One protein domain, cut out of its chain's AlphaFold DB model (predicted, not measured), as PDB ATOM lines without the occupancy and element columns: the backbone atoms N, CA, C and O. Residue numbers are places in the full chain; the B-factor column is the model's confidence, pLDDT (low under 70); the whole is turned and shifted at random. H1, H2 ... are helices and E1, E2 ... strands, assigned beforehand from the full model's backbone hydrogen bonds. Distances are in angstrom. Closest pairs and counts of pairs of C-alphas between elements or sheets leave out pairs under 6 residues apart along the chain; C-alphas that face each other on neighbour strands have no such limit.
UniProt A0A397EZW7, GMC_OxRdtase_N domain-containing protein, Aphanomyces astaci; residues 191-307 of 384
ATOM      1  N   LEU A 191     135.965 123.960 174.580       79.25
ATOM      2  CA  LEU A 191     137.007 123.342 175.425       79.25
ATOM      3  C   LEU A 191     138.223 122.983 174.554       79.25
ATOM      4  O   LEU A 191     138.048 122.376 173.500       79.25
ATOM      5  N   VAL A 192     139.425 123.340 175.004       80.88
ATOM      6  CA  VAL A 192     140.714 123.080 174.340       80.88
ATOM      7  C   VAL A 192     141.592 122.226 175.261       80.88
ATOM      8  O   VAL A 192     141.596 122.433 176.474       80.88
ATOM      9  N   LEU A 193     142.321 121.268 174.689       78.62
ATOM     10  CA  LEU A 193     143.301 120.433 175.389       78.62
ATOM     11  C   LEU A 193     144.666 120.665 174.736       78.62
ATOM     12  O   LEU A 193     144.775 120.523 173.518       78.62
ATOM     13  N   GLU A 194     145.672 121.026 175.525       78.94
ATOM     14  CA  GLU A 194     147.017 121.363 175.047       78.94
ATOM     15  C   GLU A 194     148.063 120.498 175.770       78.94
ATOM     16  O   GLU A 194     147.993 120.299 176.984       78.94
ATOM     17  N   LYS A 195     149.023 119.955 175.009       81.00
ATOM     18  CA  LYS A 195     150.161 119.187 175.532       81.00
ATOM     19  C   LYS A 195     151.142 120.121 176.235       81.00
ATOM     20  O   LYS A 195     151.686 119.746 177.272       81.00
ATOM     21  N   ALA A 196     151.406 121.288 175.645       69.31
ATOM     22  CA  ALA A 196     152.237 122.302 176.278       69.31
ATOM     23  C   ALA A 196     151.599 122.773 177.599       69.31
ATOM     24  O   ALA A 196     150.379 122.730 177.777       69.31
ATOM     25  N   VAL A 197     152.434 123.213 178.537       64.44
ATOM     26  CA  VAL A 197     151.975 123.926 179.736       64.44
ATOM     27  C   VAL A 197     151.676 125.368 179.332       64.44
ATOM     28  O   VAL A 197     152.394 125.935 178.501       64.44
ATOM     29  N   TYR A 198     150.618 125.970 179.877       64.94
ATOM     30  CA  TYR A 198     150.365 127.386 179.629       64.94
ATOM     31  C   TYR A 198     151.453 128.227 180.302       64.94
ATOM     32  O   TYR A 198     151.676 128.125 181.505       64.94
ATOM     33  N   PHE A 199     152.115 129.068 179.514       56.66
ATOM     34  CA  PHE A 199     153.216 129.905 179.966       56.66
ATOM     35  C   PHE A 199     152.785 131.373 179.903       56.66
ATOM     36  O   PHE A 199     152.550 131.904 178.812       56.66
ATOM     37  N   HIS A 200     152.626 132.027 181.057       61.47
ATOM     38  CA  HIS A 200     152.245 133.438 181.099       61.47
ATOM     39  C   HIS A 200     153.475 134.322 180.817       61.47
ATOM     40  O   HIS A 200     154.562 134.008 181.298       61.47
ATOM     41  N   PRO A 201     153.349 135.477 180.133       55.38
ATOM     42  CA  PRO A 201     154.473 136.404 179.942       55.38
ATOM     43  C   PRO A 201     155.140 136.848 181.257       55.38
ATOM     44  O   PRO A 201     156.347 137.062 181.312       55.38
ATOM     45  N   ALA A 202     154.378 136.917 182.355       53.59
ATOM     46  CA  ALA A 202     154.926 137.212 183.683       53.59
ATOM     47  C   ALA A 202     155.820 136.094 184.260       53.59
ATOM     48  O   ALA A 202     156.660 136.405 185.108       53.59
ATOM     49  N   ASP A 203     155.663 134.851 183.790       60.75
ATOM     50  CA  ASP A 203     156.459 133.677 184.174       60.75
ATOM     51  C   ASP A 203     157.737 133.549 183.323       60.75
ATOM     52  O   ASP A 203     158.567 132.670 183.568       60.75
ATOM     53  N   ALA A 204     157.929 134.444 182.341       58.22
ATOM     54  CA  ALA A 204     159.136 134.516 181.533       58.22
ATOM     55  C   ALA A 204     160.379 134.630 182.417       58.22
ATOM     56  O   ALA A 204     160.632 135.635 183.083       58.22
ATOM     57  N   SER A 205     161.187 133.574 182.381       58.38
ATOM     58  CA  SER A 205     162.446 133.480 183.117       58.38
ATOM     59  C   SER A 205     163.554 134.354 182.521       58.38
ATOM     60  O   SER A 205     164.590 134.529 183.163       58.38
ATOM     61  N   PHE A 206     163.357 134.852 181.288       55.19
ATOM     62  CA  PHE A 206     164.382 135.474 180.435       55.19
ATOM     63  C   PHE A 206     165.676 134.637 180.377       55.19
ATOM     64  O   PHE A 206     166.781 135.151 180.226       55.19
ATOM     65  N   ASN A 207     165.524 133.317 180.525       58.81
ATOM     66  CA  ASN A 207     166.580 132.326 180.438       58.81
ATOM     67  C   ASN A 207     166.354 131.528 179.155       58.81
ATOM     68  O   ASN A 207     165.415 130.736 179.052       58.81
ATOM     69  N   GLU A 208     167.221 131.757 178.178       53.75
ATOM     70  CA  GLU A 208     167.085 131.219 176.826       53.75
ATOM     71  C   GLU A 208     167.039 129.672 176.813       53.75
ATOM     72  O   GLU A 208     166.292 129.068 176.047       53.75
ATOM     73  N   LEU A 209     167.735 129.020 177.754       54.22
ATOM     74  CA  LEU A 209     167.841 127.561 177.894       54.22
ATOM     75  C   LEU A 209     166.517 126.953 178.333       54.22
ATOM     76  O   LEU A 209     166.094 125.902 177.856       54.22
ATOM     77  N   GLN A 210     165.883 127.642 179.280       62.50
ATOM     78  CA  GLN A 210     164.583 127.287 179.811       62.50
ATOM     79  C   GLN A 210     163.520 127.495 178.732       62.50
ATOM     80  O   GLN A 210     162.742 126.580 178.484       62.50
ATOM     81  N   GLY A 211     163.619 128.582 177.960       62.44
ATOM     82  CA  GLY A 211     162.834 128.762 176.738       62.44
ATOM     83  C   GLY A 211     162.986 127.610 175.731       62.44
ATOM     84  O   GLY A 211     161.986 127.162 175.168       62.44
ATOM     85  N   PHE A 212     164.196 127.067 175.534       66.25
ATOM     86  CA  PHE A 212     164.396 125.911 174.649       66.25
ATOM     87  C   PHE A 212     163.709 124.653 175.191       66.25
ATOM     88  O   PHE A 212     163.042 123.957 174.427       66.25
ATOM     89  N   TRP A 213     163.822 124.372 176.495       70.94
ATOM     90  CA  TRP A 213     163.138 123.237 177.133       70.94
ATOM     91  C   TRP A 213     161.609 123.342 177.089       70.94
ATOM     92  O   TRP A 213     160.947 122.321 176.901       70.94
ATOM     93  N   ASP A 214     161.058 124.546 177.243       69.00
ATOM     94  CA  ASP A 214     159.616 124.753 177.405       69.00
ATOM     95  C   ASP A 214     158.882 124.903 176.054       69.00
ATOM     96  O   ASP A 214     157.730 124.479 175.908       69.00
ATOM     97  N   HIS A 215     159.548 125.454 175.031       69.12
ATOM     98  CA  HIS A 215     158.915 125.822 173.755       69.12
ATOM     99  C   HIS A 215     159.309 124.965 172.542       69.12
ATOM    100  O   HIS A 215     158.707 125.126 171.476       69.12
ATOM    101  N   TYR A 216     160.256 124.032 172.679       70.62
ATOM    102  CA  TYR A 216     160.678 123.145 171.590       70.62
ATOM    103  C   TYR A 216     160.646 121.664 171.979       70.62
ATOM    104  O   TYR A 216     161.101 121.259 173.049       70.62
ATOM    105  N   GLU A 217     160.155 120.824 171.065       75.56
ATOM    106  CA  GLU A 217     160.210 119.367 171.217       75.56
ATOM    107  C   GLU A 217     161.663 118.913 171.397       75.56
ATOM    108  O   GLU A 217     162.562 119.321 170.655       75.56
ATOM    109  N   SER A 218     161.895 118.087 172.420       75.69
ATOM    110  CA  SER A 218     163.231 117.625 172.820       75.69
ATOM    111  C   SER A 218     164.268 118.751 172.969       75.69
ATOM    112  O   SER A 218     165.446 118.523 172.708       75.69
ATOM    113  N   ALA A 219     163.860 119.955 173.389       70.69
ATOM    114  CA  ALA A 219     164.750 121.105 173.582       70.69
ATOM    115  C   ALA A 219     165.498 121.557 172.312       70.69
ATOM    116  O   ALA A 219     166.649 121.979 172.388       70.69
ATOM    117  N   ALA A 220     164.874 121.395 171.138       69.12
ATOM    118  CA  ALA A 220     165.502 121.547 169.819       69.12
ATOM    119  C   ALA A 220     166.644 120.546 169.513       69.12
ATOM    120  O   ALA A 220     167.290 120.651 168.474       69.12
ATOM    121  N   LEU A 221     166.850 119.523 170.352       66.94
ATOM    122  CA  LEU A 221     167.834 118.446 170.159       66.94
ATOM    123  C   LEU A 221     167.235 117.185 169.507       66.94
ATOM    124  O   LEU A 221     167.809 116.101 169.610       66.94
ATOM    125  N   LEU A 222     166.082 117.293 168.844       74.75
ATOM    126  CA  LEU A 222     165.538 116.196 168.042       74.75
ATOM    127  C   LEU A 222     166.389 116.040 166.771       74.75
ATOM    128  O   LEU A 222     166.496 116.978 165.988       74.75
ATOM    129  N   THR A 223     167.001 114.877 166.550       74.62
ATOM    130  CA  THR A 223     167.923 114.642 165.421       74.62
ATOM    131  C   THR A 223     167.551 113.407 164.606       74.62
ATOM    132  O   THR A 223     166.843 112.522 165.089       74.62
ATOM    133  N   SER A 224     168.078 113.306 163.384       74.25
ATOM    134  CA  SER A 224     168.167 112.026 162.672       74.25
ATOM    135  C   SER A 224     169.088 111.041 163.412       74.25
ATOM    136  O   SER A 224     169.920 111.444 164.228       74.25
ATOM    137  N   GLU A 225     168.952 109.742 163.132       64.31
ATOM    138  CA  GLU A 225     169.735 108.677 163.790       64.31
ATOM    139  C   GLU A 225     171.249 108.794 163.529       64.31
ATOM    140  O   GLU A 225     172.065 108.483 164.395       64.31
ATOM    141  N   ASP A 226     171.624 109.293 162.350       64.38
ATOM    142  CA  ASP A 226     173.001 109.554 161.920       64.38
ATOM    143  C   ASP A 226     173.534 110.941 162.345       64.38
ATOM    144  O   ASP A 226     174.690 111.266 162.076       64.38
ATOM    145  N   LEU A 227     172.700 111.752 163.012       67.06
ATOM    146  CA  LEU A 227     172.964 113.140 163.413       67.06
ATOM    147  C   LEU A 227     173.243 114.113 162.247       67.06
ATOM    148  O   LEU A 227     173.719 115.222 162.490       67.06
ATOM    149  N   SER A 228     172.948 113.741 160.994       67.94
ATOM    150  CA  SER A 228     173.123 114.627 159.830       67.94
ATOM    151  C   SER A 228     172.103 115.770 159.775       67.94
ATOM    152  O   SER A 228     172.361 116.793 159.138       67.94
ATOM    153  N   MET A 229     170.965 115.625 160.461       72.50
ATOM    154  CA  MET A 229     169.899 116.622 160.537       72.50
ATOM    155  C   MET A 229     169.454 116.856 161.984       72.50
ATOM    156  O   MET A 229     169.261 115.914 162.754       72.50
ATOM    157  N   MET A 230     169.212 118.123 162.321       73.56
ATOM    158  CA  MET A 230     168.552 118.566 163.550       73.56
ATOM    159  C   MET A 230     167.185 119.159 163.187       73.56
ATOM    160  O   MET A 230     167.065 119.896 162.208       73.56
ATOM    161  N   LEU A 231     166.151 118.816 163.953       74.38
ATOM    162  CA  LEU A 231     164.762 119.165 163.682       74.38
ATOM    163  C   LEU A 231     164.254 120.188 164.705       74.38
ATOM    164  O   LEU A 231     163.933 119.851 165.844       74.38
ATOM    165  N   LEU A 232     164.131 121.443 164.277       71.25
ATOM    166  CA  LEU A 232     163.567 122.508 165.101       71.25
ATOM    167  C   LEU A 232     162.028 122.473 165.032       71.25
ATOM    168  O   LEU A 232     161.429 123.007 164.100       71.25
ATOM    169  N   ALA A 233     161.386 121.830 166.009       73.06
ATOM    170  CA  ALA A 233     159.929 121.716 166.100       73.06
ATOM    171  C   ALA A 233     159.397 122.428 167.355       73.06
ATOM    172  O   ALA A 233     159.662 121.997 168.476       73.06
ATOM    173  N   GLY A 234     158.656 123.523 167.165       66.06
ATOM    174  CA  GLY A 234     158.012 124.249 168.265       66.06
ATOM    175  C   GLY A 234     156.845 123.462 168.871       66.06
ATOM    176  O   GLY A 234     156.111 122.788 168.147       66.06
ATOM    177  N   SER A 235     156.661 123.564 170.188       63.12
ATOM    178  CA  SER A 235     155.580 122.896 170.928       63.12
ATOM    179  C   SER A 235     154.231 123.628 170.859       63.12
ATOM    180  O   SER A 235     153.221 123.073 171.281       63.12
ATOM    181  N   ALA A 236     154.198 124.854 170.319       59.41
ATOM    182  CA  ALA A 236     153.026 125.731 170.293       59.41
ATOM    183  C   ALA A 236     152.827 126.450 168.940       59.41
ATOM    184  O   ALA A 236     153.698 126.469 168.071       59.41
ATOM    185  N   TRP A 237     151.650 127.061 168.776       46.19
ATOM    186  CA  TRP A 237     151.147 127.635 167.523       46.19
ATOM    187  C   TRP A 237     151.486 129.134 167.334       46.19
ATOM    188  O   TRP A 237     151.528 129.907 168.298       46.19
ATOM    189  N   GLY A 238     151.665 129.571 166.078       45.66
ATOM    190  CA  GLY A 238     151.943 130.966 165.686       45.66
ATOM    191  C   GLY A 238     150.844 131.616 164.826       45.66
ATOM    192  O   GLY A 238     150.089 130.914 164.159       45.66
ATOM    193  N   GLY A 239     150.761 132.956 164.855       52.66
ATOM    194  CA  GLY A 239     149.836 133.784 164.054       52.66
ATOM    195  C   GLY A 239     150.463 134.462 162.818       52.66
ATOM    196  O   GLY A 239     151.503 134.019 162.335       52.66
ATOM    197  N   GLY A 240     149.801 135.517 162.308       48.66
ATOM    198  CA  GLY A 240     150.129 136.240 161.057       48.66
ATOM    199  C   GLY A 240     151.414 137.087 161.085       48.66
ATOM    200  O   GLY A 240     152.188 136.982 162.021       48.66
ATOM    201  N   VAL A 241     151.686 137.905 160.058       62.38
ATOM    202  CA  VAL A 241     152.954 138.666 159.929       62.38
ATOM    203  C   VAL A 241     152.803 139.984 159.141       62.38
ATOM    204  O   VAL A 241     151.932 140.074 158.280       62.38
ATOM    205  N   SER A 242     153.668 140.977 159.402       72.94
ATOM    206  CA  SER A 242     153.861 142.221 158.621       72.94
ATOM    207  C   SER A 242     155.348 142.616 158.580       72.94
ATOM    208  O   SER A 242     156.088 142.313 159.512       72.94
ATOM    209  N   ALA A 243     155.800 143.279 157.512       79.50
ATOM    210  CA  ALA A 243     157.179 143.767 157.368       79.50
ATOM    211  C   ALA A 243     157.366 145.253 157.745       79.50
ATOM    212  O   ALA A 243     158.498 145.712 157.853       79.50
ATOM    213  N   GLU A 244     156.282 146.006 157.960       75.94
ATOM    214  CA  GLU A 244     156.304 147.481 158.065       75.94
ATOM    215  C   GLU A 244     157.111 148.031 159.252       75.94
ATOM    216  O   GLU A 244     157.561 149.170 159.208       75.94
ATOM    217  N   ALA A 245     157.294 147.228 160.302       78.38
ATOM    218  CA  ALA A 245     157.977 147.614 161.535       78.38
ATOM    219  C   ALA A 245     159.231 146.762 161.817       78.38
ATOM    220  O   ALA A 245     159.628 146.585 162.969       78.38
ATOM    221  N   VAL A 246     159.839 146.190 160.772       81.50
ATOM    222  CA  VAL A 246     161.093 145.438 160.901       81.50
ATOM    223  C   VAL A 246     162.256 146.411 161.062       81.50
ATOM    224  O   VAL A 246     162.610 147.120 160.125       81.50
ATOM    225  N   LEU A 247     162.876 146.394 162.242       80.88
ATOM    226  CA  LEU A 247     164.187 146.987 162.479       80.88
ATOM    227  C   LEU A 247     165.247 145.878 162.421       80.88
ATOM    228  O   LEU A 247     165.061 144.794 162.984       80.88
ATOM    229  N   HIS A 248     166.336 146.115 161.691       82.38
ATOM    230  CA  HIS A 248     167.457 145.185 161.608       82.38
ATOM    231  C   HIS A 248     168.512 145.546 162.654       82.38
ATOM    232  O   HIS A 248     168.985 146.676 162.704       82.38
ATOM    233  N   ASN A 249     168.930 144.565 163.456       76.50
ATOM    234  CA  ASN A 249     170.115 144.720 164.298       76.50
ATOM    235  C   ASN A 249     171.391 144.820 163.437       76.50
ATOM    236  O   ASN A 249     171.412 144.375 162.287       76.50
ATOM    237  N   VAL A 250     172.473 145.353 164.014       79.50
ATOM    238  CA  VAL A 250     173.727 145.648 163.290       79.50
ATOM    239  C   VAL A 250     174.241 144.472 162.432       79.50
ATOM    240  O   VAL A 250     174.515 144.699 161.255       79.50
ATOM    241  N   PRO A 251     174.301 143.205 162.906       75.31
ATOM    242  CA  PRO A 251     174.744 142.089 162.061       75.31
ATOM    243  C   PRO A 251     173.834 141.811 160.854       75.31
ATOM    244  O   PRO A 251     174.331 141.480 159.776       75.31
ATOM    245  N   ASN A 252     172.512 141.948 161.009       82.62
ATOM    246  CA  ASN A 252     171.574 141.790 159.895       82.62
ATOM    247  C   ASN A 252     171.652 142.970 158.920       82.62
ATOM    248  O   ASN A 252     171.512 142.753 157.718       82.62
ATOM    249  N   GLN A 253     171.910 144.186 159.411       86.06
ATOM    250  CA  GLN A 253     172.097 145.367 158.568       86.06
ATOM    251  C   GLN A 253     173.371 145.242 157.717       86.06
ATOM    252  O   GLN A 253     173.300 145.358 156.500       86.06
ATOM    253  N   VAL A 254     174.504 144.846 158.311       84.62
ATOM    254  CA  VAL A 254     175.753 144.575 157.569       84.62
ATOM    255  C   VAL A 254     175.560 143.489 156.499       84.62
ATOM    256  O   VAL A 254     176.083 143.607 155.388       84.62
ATOM    257  N   LEU A 255     174.788 142.437 156.799       84.06
ATOM    258  CA  LEU A 255     174.448 141.398 155.820       84.06
ATOM    259  C   LEU A 255     173.571 141.941 154.678       84.06
ATOM    260  O   LEU A 255     173.800 141.589 153.519       84.06
ATOM    261  N   LEU A 256     172.591 142.789 155.000       84.56
ATOM    262  CA  LEU A 256     171.708 143.448 154.039       84.56
ATOM    263  C   LEU A 256     172.506 144.365 153.098       84.56
ATOM    264  O   LEU A 256     172.434 144.199 151.880       84.56
ATOM    265  N   ASP A 257     173.335 145.249 153.649       88.06
ATOM    266  CA  ASP A 257     174.157 146.202 152.895       88.06
ATOM    267  C   ASP A 257     175.182 145.485 152.005       88.06
ATOM    268  O   ASP A 257     175.356 145.820 150.829       88.06
ATOM    269  N   GLY A 258     175.821 144.434 152.532       88.88
ATOM    270  CA  GLY A 258     176.730 143.577 151.773       88.88
ATOM    271  C   GLY A 258     176.038 142.866 150.607       88.88
ATOM    272  O   GLY A 258     176.587 142.807 149.504       88.88
ATOM    273  N   ALA A 259     174.815 142.370 150.812       88.38
ATOM    274  CA  ALA A 259     174.029 141.731 149.762       88.38
ATOM    275  C   ALA A 259     173.570 142.731 148.682       88.38
ATOM    276  O   ALA A 259     173.695 142.426 147.492       88.38
ATOM    277  N   ILE A 260     173.145 143.941 149.071       87.81
ATOM    278  CA  ILE A 260     172.815 145.043 148.148       87.81
ATOM    279  C   ILE A 260     174.037 145.416 147.300       87.81
ATOM    280  O   ILE A 260     173.944 145.484 146.074       87.81
ATOM    281  N   LYS A 261     175.207 145.590 147.927       92.06
ATOM    282  CA  LYS A 261     176.468 145.950 147.253       92.06
ATOM    283  C   LYS A 261     176.931 144.903 146.230       92.06
ATOM    284  O   LYS A 261     177.591 145.255 145.255       92.06
ATOM    285  N   LEU A 262     176.577 143.634 146.439       92.38
ATOM    286  CA  LEU A 262     176.845 142.527 145.513       92.38
ATOM    287  C   LEU A 262     175.745 142.331 144.450       92.38
ATOM    288  O   LEU A 262     175.883 141.464 143.588       92.38
ATOM    289  N   GLY A 263     174.673 143.130 144.482       89.44
ATOM    290  CA  GLY A 263     173.557 143.049 143.536       89.44
ATOM    291  C   GLY A 263     172.609 141.870 143.778       89.44
ATOM    292  O   GLY A 263     171.923 141.443 142.847       89.44
ATOM    293  N   TYR A 264     172.569 141.316 144.993       86.75
ATOM    294  CA  TYR A 264     171.630 140.252 145.343       86.75
ATOM    295  C   TYR A 264     170.235 140.808 145.682       86.75
ATOM    296  O   TYR A 264     170.130 141.871 146.296       86.75
ATOM    297  N   PRO A 265     169.150 140.092 145.327       81.06
ATOM    298  CA  PRO A 265     167.804 140.453 145.757       81.06
ATOM    299  C   PRO A 265     167.651 140.229 147.267       81.06
ATOM    300  O   PRO A 265     168.011 139.169 147.783       81.06
ATOM    301  N   VAL A 266     167.095 141.221 147.958       85.88
ATOM    302  CA  VAL A 266     166.904 141.235 149.413       85.88
ATOM    303  C   VAL A 266     165.545 141.829 149.768       85.88
ATOM    304  O   VAL A 266     165.107 142.795 149.148       85.88
ATOM    305  N   GLU A 267     164.888 141.262 150.778       79.44
ATOM    306  CA  GLU A 267     163.619 141.747 151.327       79.44
ATOM    307  C   GLU A 267     163.586 141.496 152.842       79.44
ATOM    308  O   GLU A 267     164.147 140.511 153.332       79.44
ATOM    309  N   ALA A 268     162.909 142.368 153.592       82.25
ATOM    310  CA  ALA A 268     162.686 142.169 155.020       82.25
ATOM    311  C   ALA A 268     161.694 141.016 155.252       82.25
ATOM    312  O   ALA A 268     160.587 141.015 154.713       82.25
ATOM    313  N   VAL A 269     162.062 140.043 156.091       81.94
ATOM    314  CA  VAL A 269     161.169 138.929 156.450       81.94
ATOM    315  C   VAL A 269     160.022 139.457 157.324       81.94
ATOM    316  O   VAL A 269     160.303 139.968 158.411       81.94
ATOM    317  N   PRO A 270     158.743 139.306 156.921       79.56
ATOM    318  CA  PRO A 270     157.610 139.766 157.719       79.56
ATOM    319  C   PRO A 270     157.579 139.125 159.114       79.56
ATOM    320  O   PRO A 270     157.684 137.903 159.257       79.56
ATOM    321  N   GLN A 271     157.386 139.941 160.149       78.62
ATOM    322  CA  GLN A 271     157.384 139.532 161.551       78.62
ATOM    323  C   GLN A 271     155.985 139.598 162.172       78.62
ATOM    324  O   GLN A 271     155.120 140.380 161.781       78.62
ATOM    325  N   ASN A 272     155.747 138.759 163.177       79.31
ATOM    326  CA  ASN A 272     154.445 138.630 163.828       79.31
ATOM    327  C   ASN A 272     154.263 139.628 164.991       79.31
ATOM    328  O   ASN A 272     153.982 139.212 166.108       79.31
ATOM    329  N   THR A 273     154.484 140.923 164.771       71.56
ATOM    330  CA  THR A 273     154.612 141.931 165.853       71.56
ATOM    331  C   THR A 273     153.405 142.866 165.979       71.56
ATOM    332  O   THR A 273     153.420 143.825 166.749       71.56
ATOM    333  N   ASN A 274     152.348 142.605 165.202       72.56
ATOM    334  CA  ASN A 274     151.169 143.467 165.064       72.56
ATOM    335  C   ASN A 274     151.490 144.914 164.624       72.56
ATOM    336  O   ASN A 274     150.817 145.850 165.044       72.56
ATOM    337  N   GLY A 275     152.523 145.094 163.792       74.06
ATOM    338  CA  GLY A 275     152.925 146.411 163.280       74.06
ATOM    339  C   GLY A 275     153.748 147.254 164.259       74.06
ATOM    340  O   GLY A 275     153.965 148.432 164.000       74.06
ATOM    341  N   HIS A 276     154.218 146.674 165.367       75.38
ATOM    342  CA  HIS A 276     155.167 147.324 166.272       75.38
ATOM    343  C   HIS A 276     156.607 146.898 165.967       75.38
ATOM    344  O   HIS A 276     156.849 145.758 165.554       75.38
ATOM    345  N   VAL A 277     157.559 147.804 166.205       79.12
ATOM    346  CA  VAL A 277     158.989 147.466 166.262       79.12
ATOM    347  C   VAL A 277     159.199 146.591 167.495       79.12
ATOM    348  O   VAL A 277     158.713 146.936 168.570       79.12
ATOM    349  N   HIS A 278     159.865 145.445 167.340       76.00
ATOM    350  CA  HIS A 278     159.910 144.424 168.386       76.00
ATOM    351  C   HIS A 278     161.275 143.736 168.496       76.00
ATOM    352  O   HIS A 278     161.611 142.839 167.723       76.00
ATOM    353  N   GLU A 279     162.026 144.099 169.532       73.81
ATOM    354  CA  GLU A 279     163.419 143.682 169.719       73.81
ATOM    355  C   GLU A 279     163.616 142.905 171.031       73.81
ATOM    356  O   GLU A 279     164.529 143.158 171.808       73.81
ATOM    357  N   CYS A 280     162.750 141.922 171.317       68.38
ATOM    358  CA  CYS A 280     162.862 141.155 172.568       68.38
ATOM    359  C   CYS A 280     163.985 140.101 172.588       68.38
ATOM    360  O   CYS A 280     164.213 139.486 173.628       68.38
ATOM    361  N   GLY A 281     164.610 139.791 171.443       72.38
ATOM    362  CA  GLY A 281     165.589 138.701 171.264       72.38
ATOM    363  C   GLY A 281     165.033 137.270 171.417       72.38
ATOM    364  O   GLY A 281     165.565 136.329 170.840       72.38
ATOM    365  N   PHE A 282     163.920 137.099 172.134       65.44
ATOM    366  CA  PHE A 282     163.361 135.813 172.560       65.44
ATOM    367  C   PHE A 282     162.225 135.300 171.655       65.44
ATOM    368  O   PHE A 282     161.599 134.293 171.958       65.44
ATOM    369  N   CYS A 283     161.954 135.940 170.510       71.00
ATOM    370  CA  CYS A 283     160.834 135.616 169.611       71.00
ATOM    371  C   CYS A 283     160.686 134.128 169.250       71.00
ATOM    372  O   CYS A 283     159.567 133.647 169.052       71.00
ATOM    373  N   THR A 284     161.787 133.393 169.122       72.06
ATOM    374  CA  THR A 284     161.822 131.940 168.882       72.06
ATOM    375  C   THR A 284     161.291 131.142 170.079       72.06
ATOM    376  O   THR A 284     160.532 130.193 169.904       72.06
ATOM    377  N   LEU A 285     161.592 131.599 171.291       68.00
ATOM    378  CA  LEU A 285     161.470 130.913 172.578       68.00
ATOM    379  C   LEU A 285     160.312 131.465 173.426       68.00
ATOM    380  O   LEU A 285     160.412 131.551 174.644       68.00
ATOM    381  N   GLY A 286     159.222 131.866 172.768       67.38
ATOM    382  CA  GLY A 286     158.107 132.569 173.408       67.38
ATOM    383  C   GLY A 286     158.399 134.062 173.601       67.38
ATOM    384  O   GLY A 286     159.480 134.461 174.012       67.38
ATOM    385  N   CYS A 287     157.430 134.922 173.282       69.50
ATOM    386  CA  CYS A 287     157.617 136.366 173.427       69.50
ATOM    387  C   CYS A 287     157.251 136.814 174.851       69.50
ATOM    388  O   CYS A 287     156.073 136.737 175.211       69.50
ATOM    389  N   PRO A 288     158.206 137.335 175.640       60.78
ATOM    390  CA  PRO A 288     157.956 137.756 177.017       60.78
ATOM    391  C   PRO A 288     157.129 139.047 177.120       60.78
ATOM    392  O   PRO A 288     156.666 139.385 178.204       60.78
ATOM    393  N   TYR A 289     156.935 139.770 176.012       64.56
ATOM    394  CA  TYR A 289     156.128 140.997 175.956       64.56
ATOM    395  C   TYR A 289     154.719 140.753 175.391       64.56
ATOM    396  O   TYR A 289     153.910 141.671 175.337       64.56
ATOM    397  N   GLY A 290     154.410 139.532 174.933       66.94
ATOM    398  CA  GLY A 290     153.137 139.216 174.267       66.94
ATOM    399  C   GLY A 290     152.935 139.887 172.896       66.94
ATOM    400  O   GLY A 290     151.900 139.686 172.268       66.94
ATOM    401  N   GLU A 291     153.912 140.659 172.410       72.56
ATOM    402  CA  GLU A 291     153.848 141.374 171.128       72.56
ATOM    403  C   GLU A 291     153.956 140.439 169.924       72.56
ATOM    404  O   GLU A 291     153.288 140.671 168.914       72.56
ATOM    405  N   LYS A 292     154.705 139.329 170.036       74.62
ATOM    406  CA  LYS A 292     154.595 138.238 169.063       74.62
ATOM    407  C   LYS A 292     153.175 137.688 169.133       74.62
ATOM    408  O   LYS A 292     152.833 137.071 170.142       74.62
ATOM    409  N   GLN A 293     152.383 137.811 168.065       74.50
ATOM    410  CA  GLN A 293     150.984 137.362 168.053       74.50
ATOM    411  C   GLN A 293     150.873 135.827 167.923       74.50
ATOM    412  O   GLN A 293     150.312 135.275 166.973       74.50
ATOM    413  N   GLY A 294     151.468 135.100 168.872       71.94
ATOM    414  CA  GLY A 294     151.294 133.663 169.050       71.94
ATOM    415  C   GLY A 294     149.854 133.330 169.434       71.94
ATOM    416  O   GLY A 294     149.071 134.196 169.829       71.94
ATOM    417  N   SER A 295     149.470 132.060 169.336       74.12
ATOM    418  CA  SER A 295     148.051 131.708 169.479       74.12
ATOM    419  C   SER A 295     147.482 131.964 170.877       74.12
ATOM    420  O   SER A 295     146.284 132.194 171.000       74.12
ATOM    421  N   HIS A 296     148.326 132.015 171.913       66.38
ATOM    422  CA  HIS A 296     147.940 132.343 173.290       66.38
ATOM    423  C   HIS A 296     147.528 133.816 173.503       66.38
ATOM    424  O   HIS A 296     146.770 134.081 174.433       66.38
ATOM    425  N   VAL A 297     147.968 134.749 172.645       66.38
ATOM    426  CA  VAL A 297     147.511 136.157 172.635       66.38
ATOM    427  C   VAL A 297     146.490 136.453 171.532       66.38
ATOM    428  O   VAL A 297     145.774 137.442 171.630       66.38
ATOM    429  N   THR A 298     146.374 135.580 170.524       73.31
ATOM    430  CA  THR A 298     145.383 135.685 169.438       73.31
ATOM    431  C   THR A 298     144.242 134.683 169.607       73.31
ATOM    432  O   THR A 298     143.382 134.858 170.458       73.31
ATOM    433  N   TRP A 299     144.192 133.597 168.833       77.25
ATOM    434  CA  TRP A 299     142.938 132.854 168.664       77.25
ATOM    435  C   TRP A 299     142.571 131.977 169.869       77.25
ATOM    436  O   TRP A 299     141.396 131.680 170.070       77.25
ATOM    437  N   LEU A 300     143.534 131.582 170.714       80.38
ATOM    438  CA  LEU A 300     143.232 130.948 172.004       80.38
ATOM    439  C   LEU A 300     142.759 131.984 173.026       80.38
ATOM    440  O   LEU A 300     141.906 131.653 173.846       80.38
ATOM    441  N   ARG A 301     143.239 133.234 172.944       70.62
ATOM    442  CA  ARG A 301     142.696 134.363 173.709       70.62
ATOM    443  C   ARG A 301     141.253 134.633 173.281       70.62
ATOM    444  O   ARG A 301     140.374 134.614 174.137       70.62
ATOM    445  N   ASP A 302     140.986 134.723 171.978       75.00
ATOM    446  CA  ASP A 302     139.636 134.864 171.414       75.00
ATOM    447  C   ASP A 302     138.725 133.680 171.756       75.00
ATOM    448  O   ASP A 302     137.544 133.870 172.036       75.00
ATOM    449  N   ALA A 303     139.243 132.447 171.771       78.56
ATOM    450  CA  ALA A 303     138.475 131.267 172.162       78.56
ATOM    451  C   ALA A 303     138.173 131.280 173.667       78.56
ATOM    452  O   ALA A 303     137.018 131.102 174.063       78.56
ATOM    453  N   ALA A 304     139.173 131.548 174.515       79.38
ATOM    454  CA  ALA A 304     138.984 131.776 175.947       79.38
ATOM    455  C   ALA A 304     137.945 132.866 176.192       79.38
ATOM    456  O   ALA A 304     137.091 132.714 177.072       79.38
ATOM    457  N   ASP A 305     137.971 133.923 175.378       72.06
ATOM    458  CA  ASP A 305     137.024 135.024 175.416       72.06
ATOM    459  C   ASP A 305     135.636 134.657 174.872       72.06
ATOM    460  O   ASP A 305     134.633 134.993 175.503       72.06
ATOM    461  N   ALA A 306     135.508 133.828 173.841       77.69
ATOM    462  CA  ALA A 306     134.224 133.235 173.479       77.69
ATOM    463  C   ALA A 306     133.605 132.520 174.704       77.69
ATOM    464  O   ALA A 306     132.434 132.713 175.031       77.69
ATOM    465  N   GLY A 307     134.420 131.792 175.461       81.69
ATOM    466  CA  GLY A 307     133.984 130.971 176.589       81.69
ATOM    467  C   GLY A 307     134.589 129.573 176.544       81.69
ATOM    468  O   GLY A 307     133.976 128.625 177.045       81.69
TER     469      GLY A 307
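What this domain is: This is residues 191 to 307 of the 384 residues of the protein "GMC_OxRdtase_N domain-containing protein" of Aphanomyces astaci (UniProt A0A397EZW7). This is a loose tangle of long loops with little regular structure: H3 lies at one end of the longest axis, H4 with short strand E1 near it at the other, and H1 and H2 make a corner between. Residues 224 to 229 and 258 to 263 stick out. The printed part has 117 residues, with one named strand and four named helices in the order E1, H1, H2, H3, H4 along the chain; these named elements hold only 35 of the 117 residues, and by class they are mostly helix, 32 of the 35 being in helices; the whole is loose, with a radius of gyration of the C-alphas of 17.0 A and spans of 53 by 42 by 23 A.

How they stand to each other: E1, residues 191 to 193, pairs with no named strand; it and H4, residues 299 to 306, are near each other. H1, residues 208 to 215, and H2, residues 217 to 220, touch only at the corner; their closest C-alphas, Trp 213 and Ala 219, are 4.4 A apart. H3, residues 250 to 261, touches no helix. Every O i to N i+4 pair is within hydrogen-bond range in H1, H3 and H4; H2 is too short for one.

Where its parts are: E1 begins at C-alpha 191 (137.007, 123.342, 175.425). H3 measures 16.3 A. H4 ends at C-alpha 306 (134.224, 133.235, 173.479).

The domain as a whole: The farthest C-alphas, Leu 262 and Gly 307, are 54.2 A apart. The printed part has no cut. H3 to H4 is a long link of 37 residues. Mean pLDDT of the printed part is 72.2; 43 residues are under 70.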